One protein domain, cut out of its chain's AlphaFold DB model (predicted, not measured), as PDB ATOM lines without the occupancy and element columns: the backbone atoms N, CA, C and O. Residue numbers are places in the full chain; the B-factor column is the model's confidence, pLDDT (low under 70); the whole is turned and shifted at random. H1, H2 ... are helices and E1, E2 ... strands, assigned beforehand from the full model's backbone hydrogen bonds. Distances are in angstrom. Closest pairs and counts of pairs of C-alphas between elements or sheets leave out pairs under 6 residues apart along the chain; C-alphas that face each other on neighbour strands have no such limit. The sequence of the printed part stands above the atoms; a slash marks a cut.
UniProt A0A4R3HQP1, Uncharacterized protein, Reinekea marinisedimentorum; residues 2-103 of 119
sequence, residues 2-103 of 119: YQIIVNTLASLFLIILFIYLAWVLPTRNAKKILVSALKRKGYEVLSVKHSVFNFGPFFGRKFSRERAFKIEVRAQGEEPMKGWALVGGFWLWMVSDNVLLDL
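What this domain is: This is residues 2 to 103 of the 119 residues of an uncharacterized protein of Reinekea marinisedimentorum (UniProt A0A4R3HQP1). What is the shape? A strongly twisted antiparallel sheet, E1 E2 E3 E4, has one face covered by residues 26 to 39 of the long helix H1, whose residues 2 to 21 stick out as an arm. What builds it? The printed part has 102 residues, mixed class, in order H1 E1 E2 E3 E4; it is loose, radius of gyration of the C-alphas 17.7 A, spanning 66 by 28 by 19 A.

Where its parts are: Where are the strands? E1 is residues 43 to 50, E2 67 to 75, E3 81 to 87, and E4 99 to 102, ending at C-alpha 102 (73.395, 132.033, 93.772). Where is the helix? H1, residues 2 to 40, runs 56.7 A from C-alpha 2 (29.749, 113.747, 62.744).

How they stand to each other: How do strands pair? In a meander of antiparallel hairpins, each strand the neighbour of the one before: N 44 and O 74, N 69 and O 85, and N 86 and O 100 are each 2.8 A apart, within hydrogen-bond range. Where is H1? It is on the sheet, the closest C-alphas of H1 and E1 being Val 35 and Val 45, 6.5 A; 33 of 35 O i to N i+4 pairs are within range.

The domain as a whole: How large is it? The farthest C-alphas, Tyr 2 and Gly 77, are 66.5 A apart; the printed part has no cut. Which stretches are uncertain? 39 residues have pLDDT under 70, among them 51 to 66, in the long link E1 to E2, and 88 to 103, which include the long link E3 to E4.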
ATOM      1  N   TYR A   2      29.519 112.382  62.228       71.62
ATOM      2  CA  TYR A   2      29.749 113.747  62.744       71.62
ATOM      3  C   TYR A   2      29.999 113.842  64.261       71.62
ATOM      4  O   TYR A   2      30.941 114.508  64.677       71.62
ATOM      5  N   GLN A   3      29.220 113.142  65.094       74.88
ATOM      6  CA  GLN A   3      29.409 113.195  66.554       74.88
ATOM      7  C   GLN A   3      30.757 112.636  67.030       74.88
ATOM      8  O   GLN A   3      31.312 113.131  68.005       74.88
ATOM      9  N   ILE A   4      31.309 111.641  66.327       77.88
ATOM     10  CA  ILE A   4      32.615 111.068  66.674       77.88
ATOM     11  C   ILE A   4      33.701 112.117  66.433       77.88
ATOM     12  O   ILE A   4      34.507 112.345  67.323       77.88
ATOM     13  N   ILE A   5      33.658 112.802  65.283       79.50
ATOM     14  CA  ILE A   5      34.624 113.842  64.889       79.50
ATOM     15  C   ILE A   5      34.597 115.028  65.865       79.50
ATOM     16  O   ILE A   5      35.648 115.529  66.264       79.50
ATOM     17  N   VAL A   6      33.404 115.457  66.288       82.50
ATOM     18  CA  VAL A   6      33.252 116.549  67.264       82.50
ATOM     19  C   VAL A   6      33.810 116.145  68.633       82.50
ATOM     20  O   VAL A   6      34.532 116.931  69.245       82.50
ATOM     21  N   ASN A   7      33.567 114.911  69.089       83.06
ATOM     22  CA  ASN A   7      34.103 114.421  70.364       83.06
ATOM     23  C   ASN A   7      35.631 114.264  70.354       83.06
ATOM     24  O   ASN A   7      36.276 114.586  71.357       83.06
ATOM     25  N   THR A   8      36.235 113.810  69.248       83.88
ATOM     26  CA  THR A   8      37.702 113.739  69.138       83.88
ATOM     27  C   THR A   8      38.330 115.123  69.122       83.88
ATOM     28  O   THR A   8      39.306 115.334  69.838       83.88
ATOM     29  N   LEU A   9      37.765 116.079  68.375       86.25
ATOM     30  CA  LEU A   9      38.256 117.461  68.348       86.25
ATOM     31  C   LEU A   9      38.139 118.137  69.718       86.25
ATOM     32  O   LEU A   9      39.102 118.751  70.177       86.25
ATOM     33  N   ALA A  10      37.001 117.975  70.401       86.25
ATOM     34  CA  ALA A  10      36.798 118.512  71.744       86.25
ATOM     35  C   ALA A  10      37.794 117.915  72.751       86.25
ATOM     36  O   ALA A  10      38.398 118.653  73.528       86.25
ATOM     37  N   SER A  11      38.028 116.598  72.696       88.06
ATOM     38  CA  SER A  11      38.999 115.919  73.568       88.06
ATOM     39  C   SER A  11      40.430 116.387  73.307       88.06
ATOM     40  O   SER A  11      41.170 116.663  74.250       88.06
ATOM     41  N   LEU A  12      40.815 116.542  72.036       88.38
ATOM     42  CA  LEU A  12      42.119 117.088  71.647       88.38
ATOM     43  C   LEU A  12      42.314 118.505  72.187       88.38
ATOM     44  O   LEU A  12      43.359 118.807  72.761       88.38
ATOM     45  N   PHE A  13      41.292 119.352  72.065       88.50
ATOM     46  CA  PHE A  13      41.333 120.716  72.581       88.50
ATOM     47  C   PHE A  13      41.499 120.743  74.106       88.50
ATOM     48  O   PHE A  13      42.303 121.510  74.634       88.50
ATOM     49  N   LEU A  14      40.799 119.853  74.815       88.69
ATOM     50  CA  LEU A  14      40.889 119.706  76.268       88.69
ATOM     51  C   LEU A  14      42.281 119.244  76.714       88.69
ATOM     52  O   LEU A  14      42.825 119.790  77.672       88.69
ATOM     53  N   ILE A  15      42.892 118.299  75.995       85.94
ATOM     54  CA  ILE A  15      44.255 117.823  76.272       85.94
ATOM     55  C   ILE A  15      45.273 118.948  76.058       85.94
ATOM     56  O   ILE A  15      46.118 119.180  76.922       85.94
ATOM     57  N   ILE A  16      45.176 119.686  74.947       86.19
ATOM     58  CA  ILE A  16      46.065 120.823  74.658       86.19
ATOM     59  C   ILE A  16      45.921 121.899  75.741       86.19
ATOM     60  O   ILE A  16      46.925 122.400  76.252       86.19
ATOM     61  N   LEU A  17      44.686 122.211  76.141       87.00
ATOM     62  CA  LEU A  17      44.407 123.161  77.214       87.00
ATOM     63  C   LEU A  17      44.996 122.688  78.551       87.00
ATOM     64  O   LEU A  17      45.601 123.481  79.272       87.00
ATOM     65  N   PHE A  18      44.870 121.399  78.866       82.31
ATOM     66  CA  PHE A  18      45.409 120.818  80.092       82.31
ATOM     67  C   PHE A  18      46.940 120.874  80.123       82.31
ATOM     68  O   PHE A  18      47.518 121.270  81.134       82.31
ATOM     69  N   ILE A  19      47.604 120.560  79.005       79.00
ATOM     70  CA  ILE A  19      49.063 120.674  78.867       79.00
ATOM     71  C   ILE A  19      49.500 122.134  79.027       79.00
ATOM     72  O   ILE A  19      50.453 122.418  79.755       79.00
ATOM     73  N   TYR A  20      48.780 123.073  78.406       78.50
ATOM     74  CA  TYR A  20      49.069 124.500  78.521       78.50
ATOM     75  C   TYR A  20      48.949 124.991  79.971       78.50
ATOM     76  O   TYR A  20      49.869 125.623  80.498       78.50
ATOM     77  N   LEU A  21      47.858 124.643  80.659       74.88
ATOM     78  CA  LEU A  21      47.644 124.969  82.073       74.88
ATOM     79  C   LEU A  21      48.724 124.347  82.966       74.88
ATOM     80  O   LEU A  21      49.295 125.041  83.811       74.88
ATOM     81  N   ALA A  22      49.066 123.080  82.725       69.50
ATOM     82  CA  ALA A  22      50.115 122.361  83.439       69.50
ATOM     83  C   ALA A  22      51.516 122.956  83.220       69.50
ATOM     84  O   ALA A  22      52.419 122.693  84.009       69.50
ATOM     85  N   TRP A  23      51.730 123.782  82.196       68.25
ATOM     86  CA  TRP A  23      52.995 124.490  81.987       68.25
ATOM     87  C   TRP A  23      52.983 125.924  82.521       68.25
ATOM     88  O   TRP A  23      53.967 126.377  83.123       68.25
ATOM     89  N   VAL A  24      51.873 126.641  82.337       70.12
ATOM     90  CA  VAL A  24      51.755 128.070  82.662       70.12
ATOM     91  C   VAL A  24      51.503 128.315  84.148       70.12
ATOM     92  O   VAL A  24      52.056 129.257  84.718       70.12
ATOM     93  N   LEU A  25      50.704 127.485  84.814       68.62
ATOM     94  CA  LEU A  25      50.388 127.695  86.231       68.62
ATOM     95  C   LEU A  25      51.603 127.470  87.141       68.62
ATOM     96  O   LEU A  25      51.893 128.340  87.969       68.62
ATOM     97  N   PRO A  26      52.406 126.413  86.922       66.94
ATOM     98  CA  PRO A  26      53.709 126.254  87.550       66.94
ATOM     99  C   PRO A  26      54.625 127.470  87.489       66.94
ATOM    100  O   PRO A  26      55.108 127.945  88.516       66.94
ATOM    101  N   THR A  27      54.860 128.013  86.295       68.19
ATOM    102  CA  THR A  27      55.801 129.133  86.128       68.19
ATOM    103  C   THR A  27      55.365 130.369  86.899       68.19
ATOM    104  O   THR A  27      56.192 131.027  87.535       68.19
ATOM    105  N   ARG A  28      54.062 130.671  86.882       72.12
ATOM    106  CA  ARG A  28      53.492 131.812  87.603       72.12
ATOM    107  C   ARG A  28      53.610 131.651  89.117       72.12
ATOM    108  O   ARG A  28      54.013 132.603  89.784       72.12
ATOM    109  N   ASN A  29      53.315 130.465  89.647       73.25
ATOM    110  CA  ASN A  29      53.411 130.196  91.083       73.25
ATOM    111  C   ASN A  29      54.864 130.215  91.571       73.25
ATOM    112  O   ASN A  29      55.157 130.867  92.569       73.25
ATOM    113  N   ALA A  30      55.791 129.620  90.815       71.88
ATOM    114  CA  ALA A  30      57.218 129.657  91.137       71.88
ATOM    115  C   ALA A  30      57.771 131.090  91.164       71.88
ATOM    116  O   ALA A  30      58.485 131.459  92.095       71.88
ATOM    117  N   LYS A  31      57.380 131.940  90.200       75.56
ATOM    118  CA  LYS A  31      57.762 133.360  90.200       75.56
ATOM    119  C   LYS A  31      57.225 134.094  91.432       75.56
ATOM    120  O   LYS A  31      57.956 134.879  92.027       75.56
ATOM    121  N   LYS A  32      55.969 133.854  91.823       79.56
ATOM    122  CA  LYS A  32      55.372 134.482  93.016       79.56
ATOM    123  C   LYS A  32      56.099 134.082  94.299       79.56
ATOM    124  O   LYS A  32      56.410 134.961  95.099       79.56
ATOM    125  N   ILE A  33      56.397 132.796  94.469       77.94
ATOM    126  CA  ILE A  33      57.120 132.278  95.640       77.94
ATOM    127  C   ILE A  33      58.522 132.870  95.701       77.94
ATOM    128  O   ILE A  33      58.913 133.398  96.736       77.94
ATOM    129  N   LEU A  34      59.236 132.895  94.573       79.25
ATOM    130  CA  LEU A  34      60.562 133.498  94.482       79.25
ATOM    131  C   LEU A  34      60.554 134.979  94.871       79.25
ATOM    132  O   LEU A  34      61.369 135.412  95.679       79.25
ATOM    133  N   VAL A  35      59.611 135.755  94.330       81.12
ATOM    134  CA  VAL A  35      59.477 137.181  94.661       81.12
ATOM    135  C   VAL A  35      59.130 137.370  96.137       81.12
ATOM    136  O   VAL A  35      59.692 138.251  96.779       81.12
ATOM    137  N   SER A  36      58.233 136.549  96.692       81.56
ATOM    138  CA  SER A  36      57.881 136.615  98.112       81.56
ATOM    139  C   SER A  36      59.076 136.271  99.005       81.56
ATOM    140  O   SER A  36      59.350 137.002  99.952       81.56
ATOM    141  N   ALA A  37      59.830 135.222  98.672       76.50
ATOM    142  CA  ALA A  37      61.025 134.811  99.400       76.50
ATOM    143  C   ALA A  37      62.121 135.891  99.367       76.50
ATOM    144  O   ALA A  37      62.731 136.172 100.394       76.50
ATOM    145  N   LEU A  38      62.337 136.535  98.215       76.62
ATOM    146  CA  LEU A  38      63.298 137.635  98.071       76.62
ATOM    147  C   LEU A  38      62.857 138.891  98.838       76.62
ATOM    148  O   LEU A  38      63.665 139.469  99.559       76.62
ATOM    149  N   LYS A  39      61.569 139.257  98.775       80.25
ATOM    150  CA  LYS A  39      61.019 140.375  99.559       80.25
ATOM    151  C   LYS A  39      61.124 140.146 101.066       80.25
ATOM    152  O   LYS A  39      61.485 141.065 101.789       80.25
ATOM    153  N   ARG A  40      60.858 138.922 101.546       78.25
ATOM    154  CA  ARG A  40      61.046 138.552 102.964       78.25
ATOM    155  C   ARG A  40      62.494 138.716 103.427       78.25
ATOM    156  O   ARG A  40      62.721 138.932 104.608       78.25
ATOM    157  N   LYS A  41      63.450 138.625 102.503       69.75
ATOM    158  CA  LYS A  41      64.882 138.825 102.749       69.75
ATOM    159  C   LYS A  41      65.336 140.285 102.595       69.75
ATOM    160  O   LYS A  41      66.529 140.542 102.658       69.75
ATOM    161  N   GLY A  42      64.417 141.228 102.375       75.06
ATOM    162  CA  GLY A  42      64.751 142.645 102.198       75.06
ATOM    163  C   GLY A  42      65.281 143.003 100.807       75.06
ATOM    164  O   GLY A  42      65.745 144.122 100.607       75.06
ATOM    165  N   TYR A  43      65.199 142.089  99.835       78.38
ATOM    166  CA  TYR A  43      65.562 142.386  98.452       78.38
ATOM    167  C   TYR A  43      64.371 142.941  97.676       78.38
ATOM    168  O   TYR A  43      63.273 142.373  97.667       78.38
ATOM    169  N   GLU A  44      64.622 144.008  96.933       80.56
ATOM    170  CA  GLU A  44      63.710 144.506  95.921       80.56
ATOM    171  C   GLU A  44      63.965 143.769  94.602       80.56
ATOM    172  O   GLU A  44      65.076 143.744  94.069       80.56
ATOM    173  N   VAL A  45      62.933 143.108  94.080       81.12
ATOM    174  CA  VAL A  45      63.052 142.312  92.856       81.12
ATOM    175  C   VAL A  45      62.783 143.201  91.647       81.12
ATOM    176  O   VAL A  45      61.636 143.561  91.394       81.12
ATOM    177  N   LEU A  46      63.831 143.507  90.883       82.75
ATOM    178  CA  LEU A  46      63.754 144.339  89.678       82.75
ATOM    179  C   LEU A  46      63.309 143.525  88.463       82.75
ATOM    180  O   LEU A  46      62.480 143.965  87.668       82.75
ATOM    181  N   SER A  47      63.847 142.312  88.310       79.94
ATOM    182  CA  SER A  47      63.533 141.452  87.171       79.94
ATOM    183  C   SER A  47      63.621 139.976  87.527       79.94
ATOM    184  O   SER A  47      64.488 139.540  88.278       79.94
ATOM    185  N   VAL A  48      62.717 139.184  86.950       80.31
ATOM    186  CA  VAL A  48      62.740 137.720  87.037       80.31
ATOM    187  C   VAL A  48      62.483 137.166  85.647       80.31
ATOM    188  O   VAL A  48      61.370 137.289  85.121       80.31
ATOM    189  N   LYS A  49      63.504 136.540  85.063       79.19
ATOM    190  CA  LYS A  49      63.432 135.863  83.767       79.19
ATOM    191  C   LYS A  49      63.464 134.355  83.985       79.19
ATOM    192  O   LYS A  49      64.401 133.825  84.574       79.19
ATOM    193  N   HIS A  50      62.428 133.668  83.514       71.00
ATOM    194  CA  HIS A  50      62.408 132.207  83.486       71.00
ATOM    195  C   HIS A  50      63.409 131.720  82.439       71.00
ATOM    196  O   HIS A  50      63.302 132.094  81.270       71.00
ATOM    197  N   SER A  51      64.366 130.894  82.852       68.25
ATOM    198  CA  SER A  51      65.275 130.242  81.920       68.25
ATOM    199  C   SER A  51      64.685 128.890  81.543       68.25
ATOM    200  O   SER A  51      64.534 128.014  82.390       68.25
ATOM    201  N   VAL A  52      64.300 128.734  80.273       61.03
ATOM    202  CA  VAL A  52      63.736 127.472  79.749       61.03
ATOM    203  C   VAL A  52      64.788 126.367  79.744       61.03
ATOM    204  O   VAL A  52      64.476 125.196  79.933       61.03
ATOM    205  N   PHE A  53      66.047 126.755  79.585       55.31
ATOM    206  CA  PHE A  53      67.173 125.862  79.736       55.31
ATOM    207  C   PHE A  53      67.786 126.046  81.122       55.31
ATOM    208  O   PHE A  53      67.993 127.180  81.559       55.31
ATOM    209  N   ASN A  54      68.187 124.951  81.768       54.09
ATOM    210  CA  ASN A  54      69.019 124.972  82.979       54.09
ATOM    211  C   ASN A  54      70.460 125.480  82.702       54.09
ATOM    212  O   ASN A  54      71.404 125.060  83.363       54.09
ATOM    213  N   PHE A  55      70.654 126.357  81.711       54.03
ATOM    214  CA  PHE A  55      71.920 127.029  81.435       54.03
ATOM    215  C   PHE A  55      72.143 128.122  82.487       54.03
ATOM    216  O   PHE A  55      71.485 129.158  82.461       54.03
ATOM    217  N   GLY A  56      73.048 127.848  83.428       58.19
ATOM    218  CA  GLY A  56      73.430 128.684  84.570       58.19
ATOM    219  C   GLY A  56      74.426 127.932  85.478       58.19
ATOM    220  O   GLY A  56      74.892 126.862  85.089       58.19
ATOM    221  N   PRO A  57      74.715 128.404  86.706       57.25
ATOM    222  CA  PRO A  57      75.617 127.742  87.674       57.25
ATOM    223  C   PRO A  57      75.129 126.355  88.145       57.25
ATOM    224  O   PRO A  57      75.804 125.648  88.887       57.25
ATOM    225  N   PHE A  58      73.942 125.945  87.696       60.31
ATOM    226  CA  PHE A  58      73.296 124.675  88.019       60.31
ATOM    227  C   PHE A  58      73.401 123.632  86.899       60.31
ATOM    228  O   PHE A  58      72.784 122.565  86.984       60.31
ATOM    229  N   PHE A  59      74.185 123.927  85.858       49.50
ATOM    230  CA  PHE A  59      74.467 123.009  84.762       49.50
ATOM    231  C   PHE A  59      75.114 121.723  85.311       49.50
ATOM    232  O   PHE A  59      76.153 121.771  85.964       49.50
ATOM    233  N   GLY A  60      74.467 120.571  85.104       53.16
ATOM    234  CA  GLY A  60      74.954 119.260  85.563       53.16
ATOM    235  C   GLY A  60      74.291 118.692  86.825       53.16
ATOM    236  O   GLY A  60      74.478 117.512  87.125       53.16
ATOM    237  N   ARG A  61      73.454 119.451  87.547       57.59
ATOM    238  CA  ARG A  61      72.645 118.872  88.635       57.59
ATOM    239  C   ARG A  61      71.354 118.259  88.071       57.59
ATOM    240  O   ARG A  61      70.607 118.918  87.350       57.59
ATOM    241  N   LYS A  62      71.087 116.984  88.399       50.66
ATOM    242  CA  LYS A  62      69.867 116.223  88.033       50.66
ATOM    243  C   LYS A  62      68.632 116.774  88.763       50.66
ATOM    244  O   LYS A  62      68.058 116.135  89.638       50.66
ATOM    245  N   PHE A  63      68.201 117.971  88.402       58.44
ATOM    246  CA  PHE A  63      67.007 118.588  88.959       58.44
ATOM    247  C   PHE A  63      65.826 118.398  88.006       58.44
ATOM    248  O   PHE A  63      65.405 119.310  87.304       58.44
ATOM    249  N   SER A  64      65.286 117.174  87.967       55.47
ATOM    250  CA  SER A  64      64.212 116.766  87.041       55.47
ATOM    251  C   SER A  64      62.898 117.556  87.193       55.47
ATOM    252  O   SER A  64      62.007 117.403  86.359       55.47
ATOM    253  N   ARG A  65      62.729 118.345  88.263       64.19
ATOM    254  CA  ARG A  65      61.478 119.059  88.594       64.19
ATOM    255  C   ARG A  65      61.697 120.478  89.119       64.19
ATOM    256  O   ARG A  65      60.800 121.044  89.741       64.19
ATOM    257  N   GLU A  66      62.884 121.035  88.914       68.94
ATOM    258  CA  GLU A  66      63.216 122.388  89.363       68.94
ATOM    259  C   GLU A  66      63.370 123.311  88.161       68.94
ATOM    260  O   GLU A  66      63.713 122.870  87.065       68.94
ATOM    261  N   ARG A  67      63.064 124.594  88.356       70.19
ATOM    262  CA  ARG A  67      63.145 125.613  87.308       70.19
ATOM    263  C   ARG A  67      64.165 126.669  87.701       70.19
ATOM    264  O   ARG A  67      64.107 127.213  88.806       70.19
ATOM    265  N   ALA A  68      65.064 126.972  86.772       72.12
ATOM    266  CA  ALA A  68      66.028 128.048  86.917       72.12
ATOM    267  C   ALA A  68      65.414 129.393  86.516       72.12
ATOM    268  O   ALA A  68      64.801 129.554  85.457       72.12
ATOM    269  N   PHE A  69      65.627 130.388  87.363       75.62
ATOM    270  CA  PHE A  69      65.249 131.769  87.135       75.62
ATOM    271  C   PHE A  69      66.495 132.636  87.219       75.62
ATOM    272  O   PHE A  69      67.259 132.565  88.179       75.62
ATOM    273  N   LYS A  70      66.680 133.488  86.218       77.94
ATOM    274  CA  LYS A  70      67.639 134.581  86.296       77.94
ATOM    275  C   LYS A  70      66.952 135.738  87.008       77.94
ATOM    276  O   LYS A  70      65.895 136.193  86.559       77.94
ATOM    277  N   ILE A  71      67.527 136.171  88.118       82.38
ATOM    278  CA  ILE A  71      66.978 137.239  88.950       82.38
ATOM    279  C   ILE A  71      67.883 138.459  88.905       82.38
ATOM    280  O   ILE A  71      69.107 138.347  88.886       82.38
ATOM    281  N   GLU A  72      67.263 139.629  88.882       82.38
ATOM    282  CA  GLU A  72      67.921 140.900  89.144       82.38
ATOM    283  C   GLU A  72      67.273 141.474  90.401       82.38
ATOM    284  O   GLU A  72      66.059 141.701  90.439       82.38
ATOM    285  N   VAL A  73      68.075 141.618  91.448       82.81
ATOM    286  CA  VAL A  73      67.644 142.032  92.782       82.81
ATOM    287  C   VAL A  73      68.479 143.208  93.242       82.81
ATOM    288  O   VAL A  73      69.641 143.339  92.872       82.81
ATOM    289  N   ARG A  74      67.886 144.066  94.056       80.31
ATOM    290  CA  ARG A  74      68.552 145.214  94.655       80.31
ATOM    291  C   ARG A  74      68.372 145.139  96.161       80.31
ATOM    292  O   ARG A  74      67.240 145.015  96.624       80.31
ATOM    293  N   ALA A  75      69.463 145.174  96.915       78.75
ATOM    294  CA  ALA A  75      69.368 145.400  98.351       78.75
ATOM    295  C   ALA A  75      69.152 146.896  98.618       78.75
ATOM    296  O   ALA A  75      69.490 147.749  97.789       78.75
ATOM    297  N   GLN A  76      68.546 147.227  99.755       72.12
ATOM    298  CA  GLN A  76      68.228 148.608 100.103       72.12
ATOM    299  C   GLN A  76      69.516 149.443 100.210       72.12
ATOM    300  O   GLN A  76      70.308 149.252 101.126       72.12
ATOM    301  N   GLY A  77      69.720 150.364  99.263       69.62
ATOM    302  CA  GLY A  77      70.913 151.217  99.197       69.62
ATOM    303  C   GLY A  77      72.066 150.676  98.344       69.62
ATOM    304  O   GLY A  77      73.075 151.361  98.216       69.62
ATOM    305  N   GLU A  78      71.918 149.506  97.717       76.50
ATOM    306  CA  GLU A  78      72.967 148.902  96.886       76.50
ATOM    307  C   GLU A  78      72.674 149.006  95.379       76.50
ATOM    308  O   GLU A  78      71.561 149.312  94.925       76.50
ATOM    309  N   GLU A  79      73.707 148.759  94.574       80.50
ATOM    310  CA  GLU A  79      73.574 148.622  93.127       80.50
ATOM    311  C   GLU A  79      72.754 147.375  92.751       80.50
ATOM    312  O   GLU A  79      72.718 146.389  93.492       80.50
ATOM    313  N   PRO A  80      72.051 147.397  91.605       79.94
ATOM    314  CA  PRO A  80      71.302 146.243  91.129       79.94
ATOM    315  C   PRO A  80      72.232 145.059  90.835       79.94
ATOM    316  O   PRO A  80      73.123 145.133  89.990       79.94
ATOM    317  N   MET A  81      71.969 143.931  91.485       77.31
ATOM    318  CA  MET A  81      72.747 142.702  91.371       77.31
ATOM    319  C   MET A  81      72.020 141.668  90.523       77.31
ATOM    320  O   MET A  81      70.796 141.532  90.569       77.31
ATOM    321  N   LYS A  82      72.788 140.892  89.757       78.75
ATOM    322  CA  LYS A  82      72.267 139.789  88.947       78.75
ATOM    323  C   LYS A  82      72.683 138.469  89.571       78.75
ATOM    324  O   LYS A  82      73.845 138.289  89.918       78.75
ATOM    325  N   GLY A  83      71.743 137.541  89.672       77.31
ATOM    326  CA  GLY A  83      71.983 136.212  90.213       77.31
ATOM    327  C   GLY A  83      71.080 135.166  89.588       77.31
ATOM    328  O   GLY A  83      70.271 135.439  88.691       77.31
ATOM    329  N   TRP A  84      71.218 133.949  90.089       74.69
ATOM    330  CA  TRP A  84      70.385 132.828  89.691       74.69
ATOM    331  C   TRP A  84      69.629 132.285  90.894       74.69
ATOM    332  O   TRP A  84      70.151 132.210  92.002       74.69
ATOM    333  N   ALA A  85      68.383 131.895  90.665       73.81
ATOM    334  CA  ALA A  85      67.552 131.220  91.641       73.81
ATOM    335  C   ALA A  85      67.037 129.911  91.048       73.81
ATOM    336  O   ALA A  85      66.461 129.912  89.958       73.81
ATOM    337  N   LEU A  86      67.199 128.801  91.757       72.31
ATOM    338  CA  LEU A  86      66.441 127.586  91.484       72.31
ATOM    339  C   LEU A  86      65.227 127.559  92.390       72.31
ATOM    340  O   LEU A  86      65.359 127.699  93.603       72.31
ATOM    341  N   VAL A  87      64.062 127.343  91.794       72.56
ATOM    342  CA  VAL A  87      62.827 127.069  92.525       72.56
ATOM    343  C   VAL A  87      62.413 125.644  92.190       72.56
ATOM    344  O   VAL A  87      62.159 125.321  91.023       72.56
ATOM    345  N   GLY A  88      62.415 124.782  93.205       65.31
ATOM    346  CA  GLY A  88      62.301 123.336  93.047       65.31
ATOM    347  C   GLY A  88      61.037 122.709  93.623       65.31
ATOM    348  O   GLY A  88      60.309 123.320  94.392       65.31
ATOM    349  N   GLY A  89      60.788 121.448  93.255       57.03
ATOM    350  CA  GLY A  89      59.749 120.616  93.868       57.03
ATOM    351  C   GLY A  89      58.349 120.798  93.287       57.03
ATOM    352  O   GLY A  89      57.406 120.992  94.042       57.03
ATOM    353  N   PHE A  90      58.207 120.706  91.960       57.47
ATOM    354  CA  PHE A  90      56.897 120.573  91.313       57.47
ATOM    355  C   PHE A  90      56.312 119.176  91.533       57.47
ATOM    356  O   PHE A  90      56.617 118.245  90.784       57.47
ATOM    357  N   TRP A  91      55.455 119.014  92.537       46.09
ATOM    358  CA  TRP A  91      54.629 117.815  92.685       46.09
ATOM    359  C   TRP A  91      53.164 118.225  92.664       46.09
ATOM    360  O   TRP A  91      52.757 119.044  93.480       46.09
ATOM    361  N   LEU A  92      52.385 117.708  91.702       45.31
ATOM    362  CA  LEU A  92      50.935 117.949  91.632       45.31
ATOM    363  C   LEU A  92      50.552 119.436  91.804       45.31
ATOM    364  O   LEU A  92      49.673 119.780  92.581       45.31
ATOM    365  N   TRP A  93      51.246 120.328  91.084       45.78
ATOM    366  CA  TRP A  93      51.014 121.783  91.089       45.78
ATOM    367  C   TRP A  93      51.403 122.525  92.374       45.78
ATOM    368  O   TRP A  93      51.389 123.759  92.384       45.78
ATOM    369  N   MET A  94      51.829 121.814  93.418       46.03
ATOM    370  CA  MET A  94      52.494 122.419  94.562       46.03
ATOM    371  C   MET A  94      53.940 122.718  94.185       46.03
ATOM    372  O   MET A  94      54.659 121.859  93.672       46.03
ATOM    373  N   VAL A  95      54.334 123.967  94.400       54.62
ATOM    374  CA  VAL A  95      55.721 124.410  94.318       54.62
ATOM    375  C   VAL A  95      56.267 124.318  95.729       54.62
ATOM    376  O   VAL A  95      55.733 124.959  96.629       54.62
ATOM    377  N   SER A  96      57.289 123.498  95.937       53.16
ATOM    378  CA  SER A  96      57.981 123.472  97.220       53.16
ATOM    379  C   SER A  96      58.734 124.794  97.419       53.16
ATOM    380  O   SER A  96      59.363 125.296  96.490       53.16
ATOM    381  N   ASP A  97      58.718 125.345  98.635       55.34
ATOM    382  CA  ASP A  97      59.418 126.592  99.007       55.34
ATOM    383  C   ASP A  97      60.961 126.484  98.973       55.34
ATOM    384  O   ASP A  97      61.681 127.340  99.489       55.34
ATOM    385  N   ASN A  98      61.504 125.435  98.354       58.12
ATOM    386  CA  ASN A  98      62.932 125.248  98.164       58.12
ATOM    387  C   ASN A  98      63.444 126.226  97.098       58.12
ATOM    388  O   ASN A  98      63.360 125.965  95.895       58.12
ATOM    389  N   VAL A  99      63.980 127.357  97.567       64.38
ATOM    390  CA  VAL A  99      64.630 128.376  96.739       64.38
ATOM    391  C   VAL A  99      66.134 128.368  97.010       64.38
ATOM    392  O   VAL A  99      66.583 128.813  98.067       64.38
ATOM    393  N   LEU A 100      66.923 127.885  96.049       68.00
ATOM    394  CA  LEU A 100      68.383 127.972  96.096       68.00
ATOM    395  C   LEU A 100      68.823 129.240  95.360       68.00
ATOM    396  O   LEU A 100      68.473 129.418  94.197       68.00
ATOM    397  N   LEU A 101      69.572 130.115  96.029       68.81
ATOM    398  CA  LEU A 101      70.043 131.386  95.477       68.81
ATOM    399  C   LEU A 101      71.554 131.335  95.269       68.81
ATOM    400  O   LEU A 101      72.281 130.935  96.173       68.81
ATOM    401  N   ASP A 102      71.996 131.790  94.104       69.75
ATOM    402  CA  ASP A 102      73.395 132.033  93.772       69.75
ATOM    403  C   ASP A 102      73.547 133.529  93.445       69.75
ATOM    404  O   ASP A 102      73.169 133.991  92.363       69.75
ATOM    405  N   LEU A 103      73.981 134.302  94.446       67.44
ATOM    406  CA  LEU A 103      74.169 135.757  94.402       67.44
ATOM    407  C   LEU A 103      75.608 136.087  94.840       67.44
ATOM    408  O   LEU A 103      76.083 135.487  95.804       67.44
TER     409      LEU A 103